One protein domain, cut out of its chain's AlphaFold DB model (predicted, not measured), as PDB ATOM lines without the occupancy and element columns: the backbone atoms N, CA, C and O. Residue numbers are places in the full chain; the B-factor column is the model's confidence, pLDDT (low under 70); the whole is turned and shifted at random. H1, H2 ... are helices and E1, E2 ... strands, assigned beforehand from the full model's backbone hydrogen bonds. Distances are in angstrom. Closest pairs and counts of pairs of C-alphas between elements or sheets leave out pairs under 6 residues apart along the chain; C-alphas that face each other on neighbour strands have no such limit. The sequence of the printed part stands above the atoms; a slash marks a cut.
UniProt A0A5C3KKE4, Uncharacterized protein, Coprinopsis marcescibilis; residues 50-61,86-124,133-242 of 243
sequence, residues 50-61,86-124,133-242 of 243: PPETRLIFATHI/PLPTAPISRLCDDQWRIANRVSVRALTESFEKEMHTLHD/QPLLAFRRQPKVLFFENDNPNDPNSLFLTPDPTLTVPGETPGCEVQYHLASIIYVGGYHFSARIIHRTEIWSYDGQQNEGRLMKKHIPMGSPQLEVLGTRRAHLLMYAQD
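AT A GLANCE: This is residues 50 to 61, 86 to 124 and 133 to 242 of the 243 residues of an uncharacterized protein of Coprinopsis marcescibilis (UniProt A0A5C3KKE4). What shape do these atoms make? One long, strongly twisted sheet of eight strands, E1, E3 and E5 to E10, runs through the domain, with E9 toward one end; H1 packs beside E5 toward the other, next to the small two-strand sheet E2 and E4. Which parts are there? The printed part has 161 residues with two named helices and ten named strands, in the order E1 E2 H1 E3 E4 E5 E6 E7 E8 E9 H2 E10. The large sheet is mixed and branched at E6, the small one parallel; the class is mixed, helices and strands, with 77 residues, under half, in named elements. How drawn out is it? It is compact, with a radius of gyration of the C-alphas of 16.3 A, and elongated, spanning 56 by 34 by 30 A.

HOW THE PARTS SIT: Which strands pair first? E1, residues 56 to 58, is the parallel neighbour of E3, residues 144 to 148, with N 57 and O 146 at 3.1 A, within hydrogen-bond range. On the other side of E3, E10, residues 232 to 241, is antiparallel, with N 145 and O 239 at 2.8 A. E2, residues 105 to 107, is parallel to E4, residues 159 to 161, with N 161 and O 106 at 2.9 A. Where are the helices? H1, residues 108 to 121, is on the branched sheet at a height of 7.4 A, only just over none of its strands, with 2 of its C-alphas falling on E5, residues 165 to 169; their closest C-alphas, Arg 109 and Leu 166, are 5.8 A apart. H2, residues 224 to 227, only grazes that sheet; its C-alpha 227 is 5.2 A from C-alpha 234 of E10, their closest pair. Every O i to N i+4 pair of H1 is within hydrogen-bond range; H2 is too short for one, and its one O i to N i+3 pair is within range. How do the later strands follow? E5, E6 (residues 176 to 188), E7 (191 to 198), E8 (201 to 206) and E9 (215 to 217) form a meander of hairpins, each strand the antiparallel neighbour of the one before; N 166 and O 179 are 2.9 A apart, N 186 and O 193 2.8 A, N 203 and O 196 2.9 A, N 204 and O 215 2.8 A. E5 and E7 lie on one side of E6 and antiparallel E10 on the other, with N 182 and O 238 at 2.8 A.

IN THESE COORDINATES: Where do the elements begin and end? E1 begins at C-alpha 56 (-31.026, 53.933, 8.611), and E10 ends at C-alpha 241 (-20.442, 43.001, 12.091). How long are the longer ones? From first to last C-alpha, E6 measures 35.4 A, E10 26.7 A, E7 23.5 A and H1 20.3 A.

THE WHOLE: Where is it cut? Residues 62 to 85 and 125 to 132 are not printed, with C-alpha gaps of 16.6 A and 11.4 A. Are links long, and where is confidence low? Of the links printed whole, none is long; pLDDT is under 70 in residues 50 to 61, 86 to 102, 118 to 124 and 133 to 139.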
ATOM      1  N   PRO A  50     -35.918  47.137  16.803       66.50
ATOM      2  CA  PRO A  50     -36.539  48.327  17.372       66.50
ATOM      3  C   PRO A  50     -35.788  49.598  16.941       66.50
ATOM      4  O   PRO A  50     -34.565  49.522  16.749       66.50
ATOM      5  N   PRO A  51     -36.458  50.752  16.767       60.34
ATOM      6  CA  PRO A  51     -35.835  51.975  16.259       60.34
ATOM      7  C   PRO A  51     -34.533  52.368  16.970       60.34
ATOM      8  O   PRO A  51     -33.607  52.881  16.347       60.34
ATOM      9  N   GLU A  52     -34.408  52.043  18.254       61.50
ATOM     10  CA  GLU A  52     -33.232  52.315  19.086       61.50
ATOM     11  C   GLU A  52     -31.987  51.510  18.672       61.50
ATOM     12  O   GLU A  52     -30.868  51.836  19.066       61.50
ATOM     13  N   THR A  53     -32.175  50.441  17.900       60.25
ATOM     14  CA  THR A  53     -31.111  49.548  17.419       60.25
ATOM     15  C   THR A  53     -30.704  49.824  15.977       60.25
ATOM     16  O   THR A  53     -29.731  49.241  15.494       60.25
ATOM     17  N   ARG A  54     -31.435  50.707  15.287       62.09
ATOM     18  CA  ARG A  54     -31.221  50.986  13.874       62.09
ATOM     19  C   ARG A  54     -30.469  52.278  13.655       62.09
ATOM     20  O   ARG A  54     -30.752  53.315  14.243       62.09
ATOM     21  N   LEU A  55     -29.603  52.206  12.663       61.12
ATOM     22  CA  LEU A  55     -29.185  53.362  11.909       61.12
ATOM     23  C   LEU A  55     -29.625  53.139  10.465       61.12
ATOM     24  O   LEU A  55     -29.169  52.184   9.828       61.12
ATOM     25  N   ILE A  56     -30.547  53.977   9.992       58.19
ATOM     26  CA  ILE A  56     -31.026  53.933   8.611       58.19
ATOM     27  C   ILE A  56     -30.421  55.108   7.859       58.19
ATOM     28  O   ILE A  56     -30.684  56.272   8.161       58.19
ATOM     29  N   PHE A  57     -29.639  54.793   6.837       60.09
ATOM     30  CA  PHE A  57     -29.264  55.762   5.820       60.09
ATOM     31  C   PHE A  57     -30.311  55.704   4.710       60.09
ATOM     32  O   PHE A  57     -30.313  54.777   3.896       60.09
ATOM     33  N   ALA A  58     -31.220  56.678   4.706       56.28
ATOM     34  CA  ALA A  58     -32.231  56.815   3.666       56.28
ATOM     35  C   ALA A  58     -31.767  57.836   2.623       56.28
ATOM     36  O   ALA A  58     -31.341  58.942   2.961       56.28
ATOM     37  N   THR A  59     -31.895  57.489   1.343       49.06
ATOM     38  CA  THR A  59     -31.538  58.371   0.223       49.06
ATOM     39  C   THR A  59     -32.517  59.509  -0.015       49.06
ATOM     40  O   THR A  59     -32.349  60.215  -1.009       49.06
ATOM     41  N   HIS A  60     -33.501  59.727   0.867       50.78
ATOM     42  CA  HIS A  60     -34.454  60.819   0.719       50.78
ATOM     43  C   HIS A  60     -33.709  62.140   0.513       50.78
ATOM     44  O   HIS A  60     -33.167  62.754   1.436       50.78
ATOM     45  N   ILE A  61     -33.718  62.591  -0.740       44.97
ATOM     46  CA  ILE A  61     -33.455  63.972  -1.082       44.97
ATOM     47  C   ILE A  61     -34.666  64.696  -0.520       44.97
ATOM     48  O   ILE A  61     -35.715  64.757  -1.160       44.97
ATOM     49  N   PRO A  86     -38.263  59.204  15.635       45.81
ATOM     50  CA  PRO A  86     -37.626  59.363  14.345       45.81
ATOM     51  C   PRO A  86     -36.268  58.687  14.441       45.81
ATOM     52  O   PRO A  86     -35.439  59.037  15.285       45.81
ATOM     53  N   LEU A  87     -36.092  57.662  13.612       47.81
ATOM     54  CA  LEU A  87     -34.815  57.003  13.432       47.81
ATOM     55  C   LEU A  87     -33.755  58.083  13.182       47.81
ATOM     56  O   LEU A  87     -34.063  59.088  12.531       47.81
ATOM     57  N   PRO A  88     -32.521  57.918  13.682       47.81
ATOM     58  CA  PRO A  88     -31.426  58.763  13.248       47.81
ATOM     59  C   PRO A  88     -31.216  58.530  11.747       47.81
ATOM     60  O   PRO A  88     -30.514  57.610  11.331       47.81
ATOM     61  N   THR A  89     -31.884  59.347  10.939       51.38
ATOM     62  CA  THR A  89     -31.754  59.376   9.489       51.38
ATOM     63  C   THR A  89     -30.701  60.416   9.161       51.38
ATOM     64  O   THR A  89     -30.882  61.597   9.456       51.38
ATOM     65  N   ALA A  90     -29.591  59.995   8.562       54.50
ATOM     66  CA  ALA A  90     -28.616  60.926   8.010       54.50
ATOM     67  C   ALA A  90     -29.080  61.345   6.600       54.50
ATOM     68  O   ALA A  90     -29.083  60.499   5.701       54.50
ATOM     69  N   PRO A  91     -29.512  62.603   6.377       54.31
ATOM     70  CA  PRO A  91     -29.949  63.043   5.058       54.31
ATOM     71  C   PRO A  91     -28.756  63.098   4.098       54.31
ATOM     72  O   PRO A  91     -27.819  63.871   4.286       54.31
ATOM     73  N   ILE A  92     -28.818  62.313   3.020       56.41
ATOM     74  CA  ILE A  92     -27.753  62.238   2.004       56.41
ATOM     75  C   ILE A  92     -27.607  63.552   1.216       56.41
ATOM     76  O   ILE A  92     -26.582  63.802   0.587       56.41
ATOM     77  N   SER A  93     -28.601  64.445   1.274       55.00
ATOM     78  CA  SER A  93     -28.649  65.672   0.470       55.00
ATOM     79  C   SER A  93     -27.484  66.649   0.685       55.00
ATOM     80  O   SER A  93     -27.318  67.536  -0.148       55.00
ATOM     81  N   ARG A  94     -26.700  66.522   1.767       52.91
ATOM     82  CA  ARG A  94     -25.489  67.335   2.011       52.91
ATOM     83  C   ARG A  94     -24.183  66.675   1.559       52.91
ATOM     84  O   ARG A  94     -23.203  67.377   1.344       52.91
ATOM     85  N   LEU A  95     -24.194  65.358   1.361       54.19
ATOM     86  CA  LEU A  95     -23.006  64.534   1.110       54.19
ATOM     87  C   LEU A  95     -22.659  64.379  -0.373       54.19
ATOM     88  O   LEU A  95     -21.593  63.860  -0.707       54.19
ATOM     89  N   CYS A  96     -23.569  64.790  -1.256       55.00
ATOM     90  CA  CYS A  96     -23.415  64.671  -2.698       55.00
ATOM     91  C   CYS A  96     -22.924  65.995  -3.292       55.00
ATOM     92  O   CYS A  96     -23.733  66.892  -3.540       55.00
ATOM     93  N   ASP A  97     -21.628  66.088  -3.596       60.34
ATOM     94  CA  ASP A  97     -21.130  67.064  -4.571       60.34
ATOM     95  C   ASP A  97     -21.891  66.906  -5.903       60.34
ATOM     96  O   ASP A  97     -22.335  65.806  -6.256       60.34
ATOM     97  N   ASP A  98     -22.001  67.979  -6.696       60.84
ATOM     98  CA  ASP A  98     -22.715  67.971  -7.988       60.84
ATOM     99  C   ASP A  98     -22.235  66.867  -8.954       60.84
ATOM    100  O   ASP A  98     -22.977  66.437  -9.837       60.84
ATOM    101  N   GLN A  99     -21.023  66.336  -8.757       60.25
ATOM    102  CA  GLN A  99     -20.502  65.198  -9.517       60.25
ATOM    103  C   GLN A  99     -21.310  63.904  -9.319       60.25
ATOM    104  O   GLN A  99     -21.424  63.109 -10.251       60.25
ATOM    105  N   TRP A 100     -21.907  63.678  -8.144       65.19
ATOM    106  CA  TRP A 100     -22.636  62.437  -7.838       65.19
ATOM    107  C   TRP A 100     -24.019  62.410  -8.501       65.19
ATOM    108  O   TRP A 100     -24.536  61.342  -8.838       65.19
ATOM    109  N   ARG A 101     -24.581  63.592  -8.784       61.81
ATOM    110  CA  ARG A 101     -25.852  63.758  -9.506       61.81
ATOM    111  C   ARG A 101     -25.785  63.300 -10.961       61.81
ATOM    112  O   ARG A 101     -26.813  62.973 -11.536       61.81
ATOM    113  N   ILE A 102     -24.596  63.250 -11.563       63.53
ATOM    114  CA  ILE A 102     -24.451  62.891 -12.982       63.53
ATOM    115  C   ILE A 102     -24.665  61.384 -13.199       63.53
ATOM    116  O   ILE A 102     -25.139  60.978 -14.258       63.53
ATOM    117  N   ALA A 103     -24.351  60.549 -12.202       73.75
ATOM    118  CA  ALA A 103     -24.433  59.093 -12.327       73.75
ATOM    119  C   ALA A 103     -25.649  58.456 -11.627       73.75
ATOM    120  O   ALA A 103     -25.910  57.277 -11.872       73.75
ATOM    121  N   ASN A 104     -26.361  59.183 -10.747       84.25
ATOM    122  CA  ASN A 104     -27.446  58.678  -9.876       84.25
ATOM    123  C   ASN A 104     -27.104  57.374  -9.131       84.25
ATOM    124  O   ASN A 104     -27.982  56.608  -8.736       84.25
ATOM    125  N   ARG A 105     -25.814  57.083  -8.959       90.19
ATOM    126  CA  ARG A 105     -25.309  55.816  -8.437       90.19
ATOM    127  C   ARG A 105     -24.125  56.101  -7.540       90.19
ATOM    128  O   ARG A 105     -23.167  56.735  -7.973       90.19
ATOM    129  N   VAL A 106     -24.204  55.628  -6.305       90.12
ATOM    130  CA  VAL A 106     -23.184  55.840  -5.275       90.12
ATOM    131  C   VAL A 106     -22.982  54.521  -4.548       90.12
ATOM    132  O   VAL A 106     -23.951  53.834  -4.236       90.12
ATOM    133  N   SER A 107     -21.736  54.133  -4.299       92.88
ATOM    134  CA  SER A 107     -21.483  52.940  -3.498       92.88
ATOM    135  C   SER A 107     -21.718  53.231  -2.020       92.88
ATOM    136  O   SER A 107     -21.481  54.346  -1.551       92.88
ATOM    137  N   VAL A 108     -22.195  52.239  -1.272       92.50
ATOM    138  CA  VAL A 108     -22.428  52.397   0.171       92.50
ATOM    139  C   VAL A 108     -21.136  52.796   0.897       92.50
ATOM    140  O   VAL A 108     -21.166  53.613   1.818       92.50
ATOM    141  N   ARG A 109     -19.986  52.294   0.437       92.62
ATOM    142  CA  ARG A 109     -18.663  52.712   0.912       92.62
ATOM    143  C   ARG A 109     -18.430  54.203   0.691       92.62
ATOM    144  O   ARG A 109     -18.134  54.899   1.654       92.62
ATOM    145  N   ALA A 110     -18.609  54.696  -0.535       89.38
ATOM    146  CA  ALA A 110     -18.401  56.108  -0.852       89.38
ATOM    147  C   ALA A 110     -19.328  57.020  -0.030       89.38
ATOM    148  O   ALA A 110     -18.903  58.072   0.447       89.38
ATOM    149  N   LEU A 111     -20.577  56.594   0.186       86.88
ATOM    150  CA  LEU A 111     -21.516  57.294   1.060       86.88
ATOM    151  C   LEU A 111     -21.002  57.369   2.507       86.88
ATOM    152  O   LEU A 111     -21.013  58.440   3.109       86.88
ATOM    153  N   THR A 112     -20.536  56.244   3.048       85.00
ATOM    154  CA  THR A 112     -20.037  56.145   4.428       85.00
ATOM    155  C   THR A 112     -18.771  56.985   4.632       85.00
ATOM    156  O   THR A 112     -18.675  57.724   5.609       85.00
ATOM    157  N   GLU A 113     -17.833  56.940   3.683       84.81
ATOM    158  CA  GLU A 113     -16.602  57.747   3.699       84.81
ATOM    159  C   GLU A 113     -16.889  59.255   3.586       84.81
ATOM    160  O   GLU A 113     -16.190  60.077   4.178       84.81
ATOM    161  N   SER A 114     -17.914  59.649   2.819       80.69
ATOM    162  CA  SER A 114     -18.338  61.053   2.737       80.69
ATOM    163  C   SER A 114     -18.953  61.525   4.053       80.69
ATOM    164  O   SER A 114     -18.618  62.607   4.536       80.69
ATOM    165  N   PHE A 115     -19.784  60.682   4.675       76.38
ATOM    166  CA  PHE A 115     -20.382  60.974   5.975       76.38
ATOM    167  C   PHE A 115     -19.316  61.235   7.044       76.38
ATOM    168  O   PHE A 115     -19.402  62.214   7.779       76.38
ATOM    169  N   GLU A 116     -18.258  60.425   7.076       73.12
ATOM    170  CA  GLU A 116     -17.116  60.640   7.969       73.12
ATOM    171  C   GLU A 116     -16.434  61.999   7.741       73.12
ATOM    172  O   GLU A 116     -16.143  62.723   8.695       73.12
ATOM    173  N   LYS A 117     -16.219  62.396   6.482       73.12
ATOM    174  CA  LYS A 117     -15.605  63.695   6.166       73.12
ATOM    175  C   LYS A 117     -16.462  64.868   6.634       73.12
ATOM    176  O   LYS A 117     -15.910  65.789   7.231       73.12
ATOM    177  N   GLU A 118     -17.776  64.842   6.398       69.44
ATOM    178  CA  GLU A 118     -18.689  65.909   6.854       69.44
ATOM    179  C   GLU A 118     -18.706  66.009   8.387       69.44
ATOM    180  O   GLU A 118     -18.680  67.102   8.957       69.44
ATOM    181  N   MET A 119     -18.644  64.862   9.067       65.12
ATOM    182  CA  MET A 119     -18.578  64.796  10.523       65.12
ATOM    183  C   MET A 119     -17.343  65.482  11.118       65.12
ATOM    184  O   MET A 119     -17.418  66.016  12.226       65.12
ATOM    185  N   HIS A 120     -16.225  65.502  10.395       65.06
ATOM    186  CA  HIS A 120     -14.997  66.171  10.824       65.06
ATOM    187  C   HIS A 120     -14.916  67.650  10.419       65.06
ATOM    188  O   HIS A 120     -14.149  68.396  11.027       65.06
ATOM    189  N   THR A 121     -15.673  68.092   9.409       60.78
ATOM    190  CA  THR A 121     -15.592  69.460   8.863       60.78
ATOM    191  C   THR A 121     -16.621  70.431   9.434       60.78
ATOM    192  O   THR A 121     -16.458  71.637   9.247       60.78
ATOM    193  N   LEU A 122     -17.627  69.959  10.178       58.41
ATOM    194  CA  LEU A 122     -18.545  70.795  10.968       58.41
ATOM    195  C   LEU A 122     -17.845  71.395  12.207       58.41
ATOM    196  O   LEU A 122     -18.244  71.180  13.350       58.41
ATOM    197  N   HIS A 123     -16.790  72.168  11.977       57.41
ATOM    198  CA  HIS A 123     -16.279  73.142  12.929       57.41
ATOM    199  C   HIS A 123     -16.764  74.520  12.497       57.41
ATOM    200  O   HIS A 123     -16.516  74.931  11.365       57.41
ATOM    201  N   ASP A 124     -17.451  75.234  13.391       56.88
ATOM    202  CA  ASP A 124     -17.776  76.639  13.175       56.88
ATOM    203  C   ASP A 124     -16.468  77.451  13.220       56.88
ATOM    204  O   ASP A 124     -15.838  77.536  14.279       56.88
ATOM    205  N   GLN A 133     -16.676  68.654  20.155       52.25
ATOM    206  CA  GLN A 133     -17.777  67.728  20.363       52.25
ATOM    207  C   GLN A 133     -18.104  67.151  18.984       52.25
ATOM    208  O   GLN A 133     -18.668  67.870  18.159       52.25
ATOM    209  N   PRO A 134     -17.733  65.894  18.682       52.25
ATOM    210  CA  PRO A 134     -18.159  65.265  17.440       52.25
ATOM    211  C   PRO A 134     -19.692  65.243  17.420       52.25
ATOM    212  O   PRO A 134     -20.320  64.589  18.253       52.25
ATOM    213  N   LEU A 135     -20.291  65.983  16.482       51.50
ATOM    214  CA  LEU A 135     -21.739  66.223  16.405       51.50
ATOM    215  C   LEU A 135     -22.571  64.935  16.221       51.50
ATOM    216  O   LEU A 135     -23.780  64.948  16.429       51.50
ATOM    217  N   LEU A 136     -21.927  63.821  15.861       51.50
ATOM    218  CA  LEU A 136     -22.537  62.544  15.497       51.50
ATOM    219  C   LEU A 136     -21.455  61.443  15.450       51.50
ATOM    220  O   LEU A 136     -21.269  60.750  14.457       51.50
ATOM    221  N   ALA A 137     -20.691  61.274  16.532       54.09
ATOM    222  CA  ALA A 137     -20.042  59.980  16.737       54.09
ATOM    223  C   ALA A 137     -21.146  58.959  17.040       54.09
ATOM    224  O   ALA A 137     -22.019  59.234  17.873       54.09
ATOM    225  N   PHE A 138     -21.126  57.788  16.395       59.84
ATOM    226  CA  PHE A 138     -21.956  56.675  16.846       59.84
ATOM    227  C   PHE A 138     -21.584  56.387  18.294       59.84
ATOM    228  O   PHE A 138     -20.560  55.768  18.561       59.84
ATOM    229  N   ARG A 139     -22.408  56.858  19.242       59.22
ATOM    230  CA  ARG A 139     -22.184  56.622  20.676       59.22
ATOM    231  C   ARG A 139     -22.115  55.135  21.006       59.22
ATOM    232  O   ARG A 139     -21.628  54.805  22.077       59.22
ATOM    233  N   ARG A 140     -22.689  54.303  20.130       71.75
ATOM    234  CA  ARG A 140     -22.530  52.854  20.041       71.75
ATOM    235  C   ARG A 140     -22.598  52.448  18.578       71.75
ATOM    236  O   ARG A 140     -23.565  52.804  17.904       71.75
ATOM    237  N   GLN A 141     -21.618  51.692  18.091       81.44
ATOM    238  CA  GLN A 141     -21.700  51.094  16.758       81.44
ATOM    239  C   GLN A 141     -22.800  50.021  16.745       81.44
ATOM    240  O   GLN A 141     -22.709  49.046  17.504       81.44
ATOM    241  N   PRO A 142     -23.841  50.165  15.907       84.06
ATOM    242  CA  PRO A 142     -24.915  49.183  15.845       84.06
ATOM    243  C   PRO A 142     -24.383  47.858  15.292       84.06
ATOM    244  O   PRO A 142     -23.474  47.834  14.473       84.06
ATOM    245  N   LYS A 143     -24.953  46.721  15.703       87.94
ATOM    246  CA  LYS A 143     -24.535  45.413  15.161       87.94
ATOM    247  C   LYS A 143     -24.910  45.222  13.693       87.94
ATOM    248  O   LYS A 143     -24.278  44.417  13.011       87.94
ATOM    249  N   VAL A 144     -25.911  45.967  13.227       88.00
ATOM    250  CA  VAL A 144     -26.434  45.916  11.864       88.00
ATOM    251  C   VAL A 144     -26.656  47.338  11.349       88.00
ATOM    252  O   VAL A 144     -27.183  48.183  12.071       88.00
ATOM    253  N   LEU A 145     -26.264  47.592  10.104       89.69
ATOM    254  CA  LEU A 145     -26.513  48.832   9.373       89.69
ATOM    255  C   LEU A 145     -27.483  48.568   8.223       89.69
ATOM    256  O   LEU A 145     -27.387  47.537   7.547       89.69
ATOM    257  N   PHE A 146     -28.375  49.526   7.982       89.31
ATOM    258  CA  PHE A 146     -29.373  49.468   6.922       89.31
ATOM    259  C   PHE A 146     -29.194  50.644   5.965       89.31
ATOM    260  O   PHE A 146     -29.119  51.800   6.388       89.31
ATOM    261  N   PHE A 147     -29.164  50.340   4.670       90.44
ATOM    262  CA  PHE A 147     -29.136  51.336   3.604       90.44
ATOM    263  C   PHE A 147     -30.311  51.096   2.673       90.44
ATOM    264  O   PHE A 147     -30.472  49.994   2.138       90.44
ATOM    265  N   GLU A 148     -31.126  52.124   2.493       89.50
ATOM    266  CA  GLU A 148     -32.373  52.032   1.749       89.50
ATOM    267  C   GLU A 148     -32.288  52.799   0.430       89.50
ATOM    268  O   GLU A 148     -31.911  53.971   0.380       89.50
ATOM    269  N   ASN A 149     -32.681  52.118  -0.642       89.31
ATOM    270  CA  ASN A 149     -33.026  52.712  -1.920       89.31
ATOM    271  C   ASN A 149     -34.534  52.939  -1.931       89.31
ATOM    272  O   ASN A 149     -35.271  52.016  -2.269       89.31
ATOM    273  N   ASP A 150     -34.968  54.147  -1.576       82.94
ATOM    274  CA  ASP A 150     -36.384  54.522  -1.443       82.94
ATOM    275  C   ASP A 150     -37.204  54.148  -2.696       82.94
ATOM    276  O   ASP A 150     -38.147  53.359  -2.639       82.94
ATOM    277  N   ASN A 151     -36.748  54.583  -3.877       85.12
ATOM    278  CA  ASN A 151     -37.363  54.216  -5.150       85.12
ATOM    279  C   ASN A 151     -36.361  53.518  -6.082       85.12
ATOM    280  O   ASN A 151     -35.825  54.132  -7.010       85.12
ATOM    281  N   PRO A 152     -36.093  52.212  -5.888       87.25
ATOM    282  CA  PRO A 152     -35.014  51.530  -6.593       87.25
ATOM    283  C   PRO A 152     -35.307  51.365  -8.092       87.25
ATOM    284  O   PRO A 152     -34.396  51.059  -8.861       87.25
ATOM    285  N   ASN A 153     -36.562  51.557  -8.515       85.38
ATOM    286  CA  ASN A 153     -37.007  51.418  -9.901       85.38
ATOM    287  C   ASN A 153     -37.051  52.752 -10.666       85.38
ATOM    288  O   ASN A 153     -37.099  52.715 -11.895       85.38
ATOM    289  N   ASP A 154     -36.993  53.901  -9.988       87.25
ATOM    290  CA  ASP A 154     -36.903  55.209 -10.642       87.25
ATOM    291  C   ASP A 154     -35.457  55.475 -11.098       87.25
ATOM    292  O   ASP A 154     -34.553  55.546 -10.262       87.25
ATOM    293  N   PRO A 155     -35.190  55.626 -12.410       85.81
ATOM    294  CA  PRO A 155     -33.845  55.922 -12.910       85.81
ATOM    295  C   PRO A 155     -33.304  57.291 -12.461       85.81
ATOM    296  O   PRO A 155     -32.100  57.531 -12.568       85.81
ATOM    297  N   ASN A 156     -34.171  58.183 -11.977       86.19
ATOM    298  CA  ASN A 156     -33.787  59.494 -11.460       86.19
ATOM    299  C   ASN A 156     -33.496  59.475  -9.955       86.19
ATOM    300  O   ASN A 156     -32.932  60.438  -9.438       86.19
ATOM    301  N   SER A 157     -33.869  58.401  -9.255       84.81
ATOM    302  CA  SER A 157     -33.545  58.242  -7.843       84.81
ATOM    303  C   SER A 157     -32.074  57.879  -7.680       84.81
ATOM    304  O   SER A 157     -31.522  57.083  -8.445       84.81
ATOM    305  N   LEU A 158     -31.451  58.414  -6.628       87.19
ATOM    306  CA  LEU A 158     -30.152  57.939  -6.176       87.19
ATOM    307  C   LEU A 158     -30.253  56.444  -5.851       87.19
ATOM    308  O   LEU A 158     -31.140  56.021  -5.105       87.19
ATOM    309  N   PHE A 159     -29.331  55.664  -6.405       91.25
ATOM    310  CA  PHE A 159     -29.247  54.229  -6.197       91.25
ATOM    311  C   PHE A 159     -27.931  53.860  -5.508       91.25
ATOM    312  O   PHE A 159     -26.843  54.027  -6.065       91.25
ATOM    313  N   LEU A 160     -28.042  53.327  -4.297       93.31
ATOM    314  CA  LEU A 160     -26.946  52.790  -3.512       93.31
ATOM    315  C   LEU A 160     -26.550  51.415  -4.043       93.31
ATOM    316  O   LEU A 160     -27.354  50.477  -4.060       93.31
ATOM    317  N   THR A 161     -25.299  51.295  -4.477       95.06
ATOM    318  CA  THR A 161     -24.728  50.026  -4.933       95.06
ATOM    319  C   THR A 161     -24.035  49.316  -3.772       95.06
ATOM    320  O   THR A 161     -23.272  49.958  -3.046       95.06
ATOM    321  N   PRO A 162     -24.248  48.001  -3.598       96.56
ATOM    322  CA  PRO A 162     -23.674  47.265  -2.483       96.56
ATOM    323  C   PRO A 162     -22.158  47.099  -2.627       96.56
ATOM    324  O   PRO A 162     -21.665  46.601  -3.638       96.56
ATOM    325  N   ASP A 163     -21.436  47.422  -1.564       95.94
ATOM    326  CA  ASP A 163     -20.053  47.005  -1.347       95.94
ATOM    327  C   ASP A 163     -20.005  45.680  -0.567       95.94
ATOM    328  O   ASP A 163     -20.864  45.464   0.288       95.94
ATOM    329  N   PRO A 164     -19.014  44.795  -0.786       95.38
ATOM    330  CA  PRO A 164     -18.869  43.558  -0.008       95.38
ATOM    331  C   PRO A 164     -18.638  43.804   1.483       95.38
ATOM    332  O   PRO A 164     -19.152  43.080   2.333       95.38
ATOM    333  N   THR A 165     -17.841  44.828   1.775       95.19
ATOM    334  CA  THR A 165     -17.423  45.211   3.118       95.19
ATOM    335  C   THR A 165     -17.456  46.722   3.259       95.19
ATOM    336  O   THR A 165     -17.199  47.454   2.295       95.19
ATOM    337  N   LEU A 166     -17.751  47.165   4.476       94.00
ATOM    338  CA  LEU A 166     -17.710  48.554   4.905       94.00
ATOM    339  C   LEU A 166     -16.835  48.654   6.145       94.00
ATOM    340  O   LEU A 166     -16.862  47.773   7.004       94.00
ATOM    341  N   THR A 167     -16.104  49.751   6.245       92.06
ATOM    342  CA  THR A 167     -15.373  50.119   7.451       92.06
ATOM    343  C   THR A 167     -15.999  51.399   7.975       92.06
ATOM    344  O   THR A 167     -16.154  52.354   7.219       92.06
ATOM    345  N   VAL A 168     -16.413  51.395   9.240       88.75
ATOM    346  CA  VAL A 168     -17.008  52.558   9.907       88.75
ATOM    347  C   VAL A 168     -16.124  52.943  11.091       88.75
ATOM    348  O   VAL A 168     -15.734  52.050  11.850       88.75
ATOM    349  N   PRO A 169     -15.839  54.235  11.306       84.31
ATOM    350  CA  PRO A 169     -15.118  54.686  12.487       84.31
ATOM    351  C   PRO A 169     -15.778  54.238  13.804       84.31
ATOM    352  O   PRO A 169     -17.001  54.284  13.982       84.31
ATOM    353  N   GLY A 170     -14.942  53.779  14.730       82.25
ATOM    354  CA  GLY A 170     -15.293  53.363  16.083       82.25
ATOM    355  C   GLY A 170     -15.512  54.540  17.040       82.25
ATOM    356  O   GLY A 170     -15.358  55.704  16.681       82.25
ATOM    357  N   GLU A 171     -15.877  54.240  18.293       78.94
ATOM    358  CA  GLU A 171     -16.039  55.257  19.350       78.94
ATOM    359  C   GLU A 171     -14.706  55.935  19.706       78.94
ATOM    360  O   GLU A 171     -14.675  57.102  20.094       78.94
ATOM    361  N   THR A 172     -13.601  55.199  19.583       78.94
ATOM    362  CA  THR A 172     -12.252  55.673  19.888       78.94
ATOM    363  C   THR A 172     -11.473  55.984  18.607       78.94
ATOM    364  O   THR A 172     -11.531  55.208  17.653       78.94
ATOM    365  N   PRO A 173     -10.697  57.086  18.565       80.00
ATOM    366  CA  PRO A 173      -9.836  57.391  17.425       80.00
ATOM    367  C   PRO A 173      -8.904  56.223  17.086       80.00
ATOM    368  O   PRO A 173      -8.245  55.672  17.970       80.00
ATOM    369  N   GLY A 174      -8.850  55.848  15.807       83.44
ATOM    370  CA  GLY A 174      -8.063  54.707  15.326       83.44
ATOM    371  C   GLY A 174      -8.704  53.336  15.567       83.44
ATOM    372  O   GLY A 174      -8.124  52.326  15.173       83.44
ATOM    373  N   CYS A 175      -9.883  53.273  16.191       86.12
ATOM    374  CA  CYS A 175     -10.718  52.082  16.172       86.12
ATOM    375  C   CYS A 175     -11.623  52.141  14.943       86.12
ATOM    376  O   CYS A 175     -12.281  53.146  14.697       86.12
ATOM    377  N   GLU A 176     -11.667  51.052  14.191       89.56
ATOM    378  CA  GLU A 176     -12.542  50.883  13.041       89.56
ATOM    379  C   GLU A 176     -13.366  49.616  13.247       89.56
ATOM    380  O   GLU A 176     -12.863  48.599  13.734       89.56
ATOM    381  N   VAL A 177     -14.641  49.672  12.880       91.38
ATOM    382  CA  VAL A 177     -15.542  48.524  12.911       91.38
ATOM    383  C   VAL A 177     -15.823  48.091  11.485       91.38
ATOM    384  O   VAL A 177     -16.319  48.867  10.667       91.38
ATOM    385  N   GLN A 178     -15.510  46.832  11.196       94.00
ATOM    386  CA  GLN A 178     -15.793  46.229   9.906       94.00
ATOM    387  C   GLN A 178     -17.197  45.624   9.892       94.00
ATOM    388  O   GLN A 178     -17.605  44.920  10.817       94.00
ATOM    389  N   TYR A 179     -17.910  45.878   8.803       95.12
ATOM    390  CA  TYR A 179     -19.186  45.264   8.491       95.12
ATOM    391  C   TYR A 179     -19.098  44.544   7.152       95.12
ATOM    392  O   TYR A 179     -18.439  45.007   6.217       95.12
ATOM    393  N   HIS A 180     -19.833  43.448   7.035       95.75
ATOM    394  CA  HIS A 180     -19.955  42.660   5.816       95.75
ATOM    395  C   HIS A 180     -21.383  42.721   5.311       95.75
ATOM    396  O   HIS A 180     -22.332  42.725   6.097       95.75
ATOM    397  N   LEU A 181     -21.541  42.761   3.992       96.44
ATOM    398  CA  LEU A 181     -22.849  42.681   3.363       96.44
ATOM    399  C   LEU A 181     -23.472  41.319   3.683       96.44
ATOM    400  O   LEU A 181     -23.000  40.287   3.212       96.44
ATOM    401  N   ALA A 182     -24.528  41.327   4.488       96.12
ATOM    402  CA  ALA A 182     -25.166  40.124   5.013       96.12
ATOM    403  C   ALA A 182     -26.431  39.758   4.229       96.12
ATOM    404  O   ALA A 182     -26.740  38.580   4.037       96.12
ATOM    405  N   SER A 183     -27.179  40.759   3.764       96.06
ATOM    406  CA  SER A 183     -28.416  40.529   3.022       96.06
ATOM    407  C   SER A 183     -28.754  41.679   2.080       96.06
ATOM    408  O   SER A 183     -28.370  42.828   2.298       96.06
ATOM    409  N   ILE A 184     -29.496  41.352   1.025       96.56
ATOM    410  CA  ILE A 184     -30.098  42.308   0.097       96.56
ATOM    411  C   ILE A 184     -31.564  41.933  -0.078       96.56
ATOM    412  O   ILE A 184     -31.857  40.799  -0.465       96.56
ATOM    413  N   ILE A 185     -32.476  42.878   0.131       94.75
ATOM    414  CA  ILE A 185     -33.898  42.724  -0.188       94.75
ATOM    415  C   ILE A 185     -34.176  43.417  -1.520       94.75
ATOM    416  O   ILE A 185     -33.817  44.574  -1.723       94.75
ATOM    417  N   TYR A 186     -34.830  42.700  -2.427       93.81
ATOM    418  CA  TYR A 186     -35.238  43.169  -3.745       93.81
ATOM    419  C   TYR A 186     -36.750  43.330  -3.776       93.81
ATOM    420  O   TYR A 186     -37.470  42.390  -3.431       93.81
ATOM    421  N   VAL A 187     -37.223  44.474  -4.263       86.94
ATOM    422  CA  VAL A 187     -38.656  44.773  -4.375       86.94
ATOM    423  C   VAL A 187     -39.000  45.108  -5.825       86.94
ATOM    424  O   VAL A 187     -38.250  45.792  -6.526       86.94
ATOM    425  N   GLY A 188     -40.136  44.597  -6.297       82.25
ATOM    426  CA  GLY A 188     -40.726  44.987  -7.575       82.25
ATOM    427  C   GLY A 188     -42.052  44.275  -7.824       82.25
ATOM    428  O   GLY A 188     -42.167  43.066  -7.619       82.25
ATOM    429  N   GLY A 189     -43.061  45.030  -8.263       82.31
ATOM    430  CA  GLY A 189     -44.446  44.553  -8.285       82.31
ATOM    431  C   GLY A 189     -44.970  44.284  -6.867       82.31
ATOM    432  O   GLY A 189     -44.618  44.997  -5.935       82.31
ATOM    433  N   TYR A 190     -45.777  43.232  -6.702       77.88
ATOM    434  CA  TYR A 190     -46.352  42.802  -5.411       77.88
ATOM    435  C   TYR A 190     -45.550  41.673  -4.745       77.88
ATOM    436  O   TYR A 190     -46.116  40.778  -4.119       77.88
ATOM    437  N   HIS A 191     -44.234  41.640  -4.960       81.62
ATOM    438  CA  HIS A 191     -43.391  40.523  -4.550       81.62
ATOM    439  C   HIS A 191     -42.008  40.997  -4.112       81.62
ATOM    440  O   HIS A 191     -41.433  41.909  -4.714       81.62
ATOM    441  N   PHE A 192     -41.446  40.333  -3.105       87.06
ATOM    442  CA  PHE A 192     -40.070  40.554  -2.688       87.06
ATOM    443  C   PHE A 192     -39.241  39.285  -2.841       87.06
ATOM    444  O   PHE A 192     -39.723  38.152  -2.807       87.06
ATOM    445  N   SER A 193     -37.947  39.496  -2.993       92.19
ATOM    446  CA  SER A 193     -36.949  38.447  -2.897       92.19
ATOM    447  C   SER A 193     -35.812  38.910  -2.025       92.19
ATOM    448  O   SER A 193     -35.641  40.103  -1.802       92.19
ATOM    449  N   ALA A 194     -34.990  37.969  -1.586       95.69
ATOM    450  CA  ALA A 194     -33.790  38.304  -0.851       95.69
ATOM    451  C   ALA A 194     -32.583  37.549  -1.390       95.69
ATOM    452  O   ALA A 194     -32.702  36.467  -1.975       95.69
ATOM    453  N   ARG A 195     -31.404  38.112  -1.159       96.19
ATOM    454  CA  ARG A 195     -30.163  37.355  -1.151       96.19
ATOM    455  C   ARG A 195     -29.579  37.376   0.239       96.19
ATOM    456  O   ARG A 195     -29.452  38.441   0.822       96.19
ATOM    457  N   ILE A 196     -29.214  36.199   0.718       95.62
ATOM    458  CA  ILE A 196     -28.479  36.002   1.961       95.62
ATOM    459  C   ILE A 196     -27.031  35.767   1.566       95.62
ATOM    460  O   ILE A 196     -26.761  34.974   0.658       95.62
ATOM    461  N   ILE A 197     -26.119  36.467   2.219       95.19
ATOM    462  CA  ILE A 197     -24.691  36.413   1.950       95.19
ATOM    463  C   ILE A 197     -24.008  35.993   3.244       95.19
ATOM    464  O   ILE A 197     -24.169  36.621   4.286       95.19
ATOM    465  N   HIS A 198     -23.258  34.900   3.185       89.19
ATOM    466  CA  HIS A 198     -22.437  34.441   4.299       89.19
ATOM    467  C   HIS A 198     -21.084  34.041   3.735       89.19
ATOM    468  O   HIS A 198     -20.967  33.099   2.943       89.19
ATOM    469  N   ARG A 199     -20.051  34.783   4.143       87.69
ATOM    470  CA  ARG A 199     -18.699  34.684   3.586       87.69
ATOM    471  C   ARG A 199     -18.729  34.951   2.076       87.69
ATOM    472  O   ARG A 199     -19.069  36.044   1.645       87.69
ATOM    473  N   THR A 200     -18.393  33.953   1.266       88.62
ATOM    474  CA  THR A 200     -18.382  34.032  -0.202       88.62
ATOM    475  C   THR A 200     -19.603  33.377  -0.840       88.62
ATOM    476  O   THR A 200     -19.722  33.339  -2.065       88.62
ATOM    477  N   GLU A 201     -20.507  32.826  -0.030       92.81
ATOM    478  CA  GLU A 201     -21.665  32.089  -0.506       92.81
ATOM    479  C   GLU A 201     -22.896  32.987  -0.534       92.81
ATOM    480  O   GLU A 201     -23.168  33.735   0.405       92.81
ATOM    481  N   ILE A 202     -23.643  32.896  -1.635       95.00
ATOM    482  CA  ILE A 202     -24.847  33.686  -1.860       95.00
ATOM    483  C   ILE A 202     -26.014  32.732  -2.082       95.00
ATOM    484  O   ILE A 202     -25.991  31.902  -2.996       95.00
ATOM    485  N   TRP A 203     -27.060  32.864  -1.275       94.81
ATOM    486  CA  TRP A 203     -28.329  32.166  -1.469       94.81
ATOM    487  C   TRP A 203     -29.391  33.161  -1.886       94.81
ATOM    488  O   TRP A 203     -29.428  34.281  -1.396       94.81
ATOM    489  N   SER A 204     -30.263  32.763  -2.802       94.75
ATOM    490  CA  SER A 204     -31.448  33.533  -3.167       94.75
ATOM    491  C   SER A 204     -32.686  32.916  -2.541       94.75
ATOM    492  O   SER A 204     -32.892  31.707  -2.634       94.75
ATOM    493  N   TYR A 205     -33.506  33.772  -1.948       92.56
ATOM    494  CA  TYR A 205     -34.862  33.491  -1.514       92.56
ATOM    495  C   TYR A 205     -35.842  34.167  -2.471       92.56
ATOM    496  O   TYR A 205     -35.692  35.340  -2.825       92.56
ATOM    497  N   ASP A 206     -36.869  33.436  -2.869       90.25
ATOM    498  CA  ASP A 206     -37.990  33.967  -3.628       90.25
ATOM    499  C   ASP A 206     -39.251  33.251  -3.148       90.25
ATOM    500  O   ASP A 206     -39.321  32.033  -3.223       90.25
ATOM    501  N   GLY A 207     -40.224  33.985  -2.606       80.81
ATOM    502  CA  GLY A 207     -41.447  33.381  -2.064       80.81
ATOM    503  C   GLY A 207     -42.358  32.729  -3.115       80.81
ATOM    504  O   GLY A 207     -43.188  31.899  -2.759       80.81
ATOM    505  N   GLN A 208     -42.208  33.076  -4.397       83.56
ATOM    506  CA  GLN A 208     -43.015  32.541  -5.500       83.56
ATOM    507  C   GLN A 208     -42.276  31.451  -6.279       83.56
ATOM    508  O   GLN A 208     -42.886  30.500  -6.764       83.56
ATOM    509  N   GLN A 209     -40.956  31.574  -6.407       86.25
ATOM    510  CA  GLN A 209     -40.116  30.606  -7.107       86.25
ATOM    511  C   GLN A 209     -39.490  29.608  -6.132       86.25
ATOM    512  O   GLN A 209     -39.238  29.913  -4.976       86.25
ATOM    513  N   ASN A 210     -39.164  28.404  -6.605       84.06
ATOM    514  CA  ASN A 210     -38.482  27.380  -5.795       84.06
ATOM    515  C   ASN A 210     -39.203  27.054  -4.469       84.06
ATOM    516  O   ASN A 210     -38.549  26.699  -3.491       84.06
ATOM    517  N   GLU A 211     -40.532  27.209  -4.424       83.62
ATOM    518  CA  GLU A 211     -41.360  26.941  -3.238       83.62
ATOM    519  C   GLU A 211     -40.926  27.729  -1.986       83.62
ATOM    520  O   GLU A 211     -41.024  27.228  -0.862       83.62
ATOM    521  N   GLY A 212     -40.371  28.939  -2.145       80.25
ATOM    522  CA  GLY A 212     -39.886  29.712  -0.999       80.25
ATOM    523  C   GLY A 212     -38.637  29.122  -0.340       80.25
ATOM    524  O   GLY A 212     -38.361  29.418   0.824       80.25
ATOM    525  N   ARG A 213     -37.890  28.257  -1.036       83.69
ATOM    526  CA  ARG A 213     -36.648  27.664  -0.526       83.69
ATOM    527  C   ARG A 213     -35.434  28.489  -0.931       83.69
ATOM    528  O   ARG A 213     -35.382  29.083  -2.007       83.69
ATOM    529  N   LEU A 214     -34.421  28.467  -0.068       88.25
ATOM    530  CA  LEU A 214     -33.130  29.075  -0.356       88.25
ATOM    531  C   LEU A 214     -32.366  28.277  -1.407       88.25
ATOM    532  O   LEU A 214     -32.081  27.093  -1.232       88.25
ATOM    533  N   MET A 215     -31.979  28.964  -2.476       93.00
ATOM    534  CA  MET A 215     -31.233  28.384  -3.586       93.00
ATOM    535  C   MET A 215     -29.855  29.024  -3.676       93.00
ATOM    536  O   MET A 215     -29.742  30.231  -3.885       93.00
ATOM    537  N   LYS A 216     -28.798  28.217  -3.565       92.88
ATOM    538  CA  LYS A 216     -27.421  28.697  -3.735       92.88
ATOM    539  C   LYS A 216     -27.216  29.233  -5.155       92.88
ATOM    540  O   LYS A 216     -27.620  28.593  -6.129       92.88
ATOM    541  N   LYS A 217     -26.573  30.391  -5.284       93.81
ATOM    542  CA  LYS A 217     -26.227  31.030  -6.558       93.81
ATOM    543  C   LYS A 217     -24.721  31.238  -6.650       93.81
ATOM    544  O   LYS A 217     -24.050  31.493  -5.658       93.81
ATOM    545  N   HIS A 218     -24.206  31.124  -7.867       93.62
ATOM    546  CA  HIS A 218     -22.798  31.357  -8.168       93.62
ATOM    547  C   HIS A 218     -22.674  32.778  -8.710       93.62
ATOM    548  O   HIS A 218     -22.703  32.993  -9.917       93.62
ATOM    549  N   ILE A 219     -22.641  33.749  -7.799       92.50
ATOM    550  CA  ILE A 219     -22.540  35.173  -8.124       92.50
ATOM    551  C   ILE A 219     -21.267  35.690  -7.451       92.50
ATOM    552  O   ILE A 219     -21.150  35.555  -6.231       92.50
ATOM    553  N   PRO A 220     -20.308  36.251  -8.207       93.31
ATOM    554  CA  PRO A 220     -19.118  36.853  -7.622       93.31
ATOM    555  C   PRO A 220     -19.484  38.004  -6.683       93.31
ATOM    556  O   PRO A 220     -20.378  38.801  -6.976       93.31
ATOM    557  N   MET A 221     -18.766  38.114  -5.568       91.75
ATOM    558  CA  MET A 221     -18.939  39.233  -4.650       91.75
ATOM    559  C   MET A 221     -18.520  40.548  -5.326       91.75
ATOM    560  O   MET A 221     -17.539  40.572  -6.066       91.75
ATOM    561  N   GLY A 222     -19.290  41.622  -5.125       88.25
ATOM    562  CA  GLY A 222     -19.108  42.892  -5.845       88.25
ATOM    563  C   GLY A 222     -19.599  42.881  -7.299       88.25
ATOM    564  O   GLY A 222     -19.418  43.857  -8.021       88.25
ATOM    565  N   SER A 223     -20.229  41.793  -7.758       93.12
ATOM    566  CA  SER A 223     -20.848  41.769  -9.084       93.12
ATOM    567  C   SER A 223     -22.010  42.771  -9.158       93.12
ATOM    568  O   SER A 223     -22.854  42.761  -8.260       93.12
ATOM    569  N   PRO A 224     -22.173  43.522 -10.267       93.75
ATOM    570  CA  PRO A 224     -23.375  44.325 -10.523       93.75
ATOM    571  C   PRO A 224     -24.670  43.502 -10.494       93.75
ATOM    572  O   PRO A 224     -25.756  44.031 -10.280       93.75
ATOM    573  N   GLN A 225     -24.571  42.174 -10.648       94.69
ATOM    574  CA  GLN A 225     -25.704  41.276 -10.453       94.69
ATOM    575  C   GLN A 225     -26.278  41.361  -9.035       94.69
ATOM    576  O   GLN A 225     -27.425  40.975  -8.851       94.69
ATOM    577  N   LEU A 226     -25.536  41.839  -8.027       96.06
ATOM    578  CA  LEU A 226     -26.032  42.105  -6.668       96.06
ATOM    579  C   LEU A 226     -27.093  43.205  -6.616       96.06
ATOM    580  O   LEU A 226     -27.920  43.196  -5.713       96.06
ATOM    581  N   GLU A 227     -27.155  44.082  -7.607       95.62
ATOM    582  CA  GLU A 227     -28.121  45.181  -7.641       95.62
ATOM    583  C   GLU A 227     -29.494  44.760  -8.172       95.62
ATOM    584  O   GLU A 227     -30.490  45.444  -7.933       95.62
ATOM    585  N   VAL A 228     -29.554  43.640  -8.900       94.81
ATOM    586  CA  VAL A 228     -30.742  43.203  -9.640       94.81
ATOM    587  C   VAL A 228     -30.994  41.707  -9.443       94.81
ATOM    588  O   VAL A 228     -30.091  40.870  -9.516       94.81
ATOM    589  N   LEU A 229     -32.257  41.334  -9.250       93.44
ATOM    590  CA  LEU A 229     -32.698  39.942  -9.223       93.44
ATOM    591  C   LEU A 229     -33.925  39.757 -10.123       93.44
ATOM    592  O   LEU A 229     -35.069  39.997  -9.723       93.44
ATOM    593  N   GLY A 230     -33.678  39.285 -11.347       91.31
ATOM    594  CA  GLY A 230     -34.703  39.234 -12.389       91.31
ATOM    595  C   GLY A 230     -35.061  40.651 -12.831       91.31
ATOM    596  O   GLY A 230     -34.190  41.387 -13.274       91.31
ATOM    597  N   THR A 231     -36.326  41.038 -12.678       90.25
ATOM    598  CA  THR A 231     -36.824  42.395 -12.972       90.25
ATOM    599  C   THR A 231     -36.832  43.324 -11.754       90.25
ATOM    600  O   THR A 231     -37.261  44.467 -11.865       90.25
ATOM    601  N   ARG A 232     -36.392  42.845 -10.584       91.25
ATOM    602  CA  ARG A 232     -36.441  43.584  -9.312       91.25
ATOM    603  C   ARG A 232     -35.091  44.200  -8.988       91.25
ATOM    604  O   ARG A 232     -34.059  43.586  -9.265       91.25
ATOM    605  N   ARG A 233     -35.102  45.359  -8.337       92.88
ATOM    606  CA  ARG A 233     -33.893  46.084  -7.926       92.88
ATOM    607  C   ARG A 233     -33.725  46.057  -6.409       92.88
ATOM    608  O   ARG A 233     -34.698  45.876  -5.676       92.88
ATOM    609  N   ALA A 234     -32.475  46.147  -5.959       95.44
ATOM    610  CA  ALA A 234     -32.129  46.150  -4.543       95.44
ATOM    611  C   ALA A 234     -32.763  47.365  -3.854       95.44
ATOM    612  O   ALA A 234     -32.472  48.502  -4.216       95.44
ATOM    613  N   HIS A 235     -33.631  47.103  -2.886       91.12
ATOM    614  CA  HIS A 235     -34.346  48.105  -2.104       91.12
ATOM    615  C   HIS A 235     -33.681  48.323  -0.745       91.12
ATOM    616  O   HIS A 235     -33.453  49.458  -0.359       91.12
ATOM    617  N   LEU A 236     -33.291  47.245  -0.058       92.44
ATOM    618  CA  LEU A 236     -32.633  47.330   1.246       92.44
ATOM    619  C   LEU A 236     -31.319  46.552   1.230       92.44
ATOM    620  O   LEU A 236     -31.297  45.379   0.849       92.44
ATOM    621  N   LEU A 237     -30.241  47.193   1.670       95.19
ATOM    622  CA  LEU A 237     -28.928  46.589   1.869       95.19
ATOM    623  C   LEU A 237     -28.667  46.478   3.372       95.19
ATOM    624  O   LEU A 237     -28.791  47.463   4.100       95.19
ATOM    625  N   MET A 238     -28.309  45.281   3.830       94.69
ATOM    626  CA  MET A 238     -28.074  44.990   5.242       94.69
ATOM    627  C   MET A 238     -26.623  44.584   5.451       94.69
ATOM    628  O   MET A 238     -26.145  43.621   4.844       94.69
ATOM    629  N   TYR A 239     -25.949  45.283   6.353       95.00
ATOM    630  CA  TYR A 239     -24.561  45.037   6.720       95.00
ATOM    631  C   TYR A 239     -24.480  44.634   8.183       95.00
ATOM    632  O   TYR A 239     -25.101  45.280   9.019       95.00
ATOM    633  N   ALA A 240     -23.718  43.597   8.510       93.56
ATOM    634  CA  ALA A 240     -23.556  43.116   9.880       93.56
ATOM    635  C   ALA A 240     -22.075  43.050  10.263       93.56
ATOM    636  O   ALA A 240     -21.225  42.788   9.411       93.56
ATOM    637  N   GLN A 241     -21.770  43.287  11.538       93.06
ATOM    638  CA  GLN A 241     -20.442  43.001  12.091       93.06
ATOM    639  C   GLN A 241     -20.182  41.486  12.044       93.06
ATOM    640  O   GLN A 241     -21.137  40.708  12.100       93.06
ATOM    641  N   ASP A 242     -18.918  41.060  11.967       82.19
ATOM    642  CA  ASP A 242     -18.583  39.643  12.171       82.19
ATOM    643  C   ASP A 242     -19.119  39.179  13.538       82.19
ATOM    644  O   ASP A 242     -18.848  39.810  14.566       82.19
TER     645      ASP A 242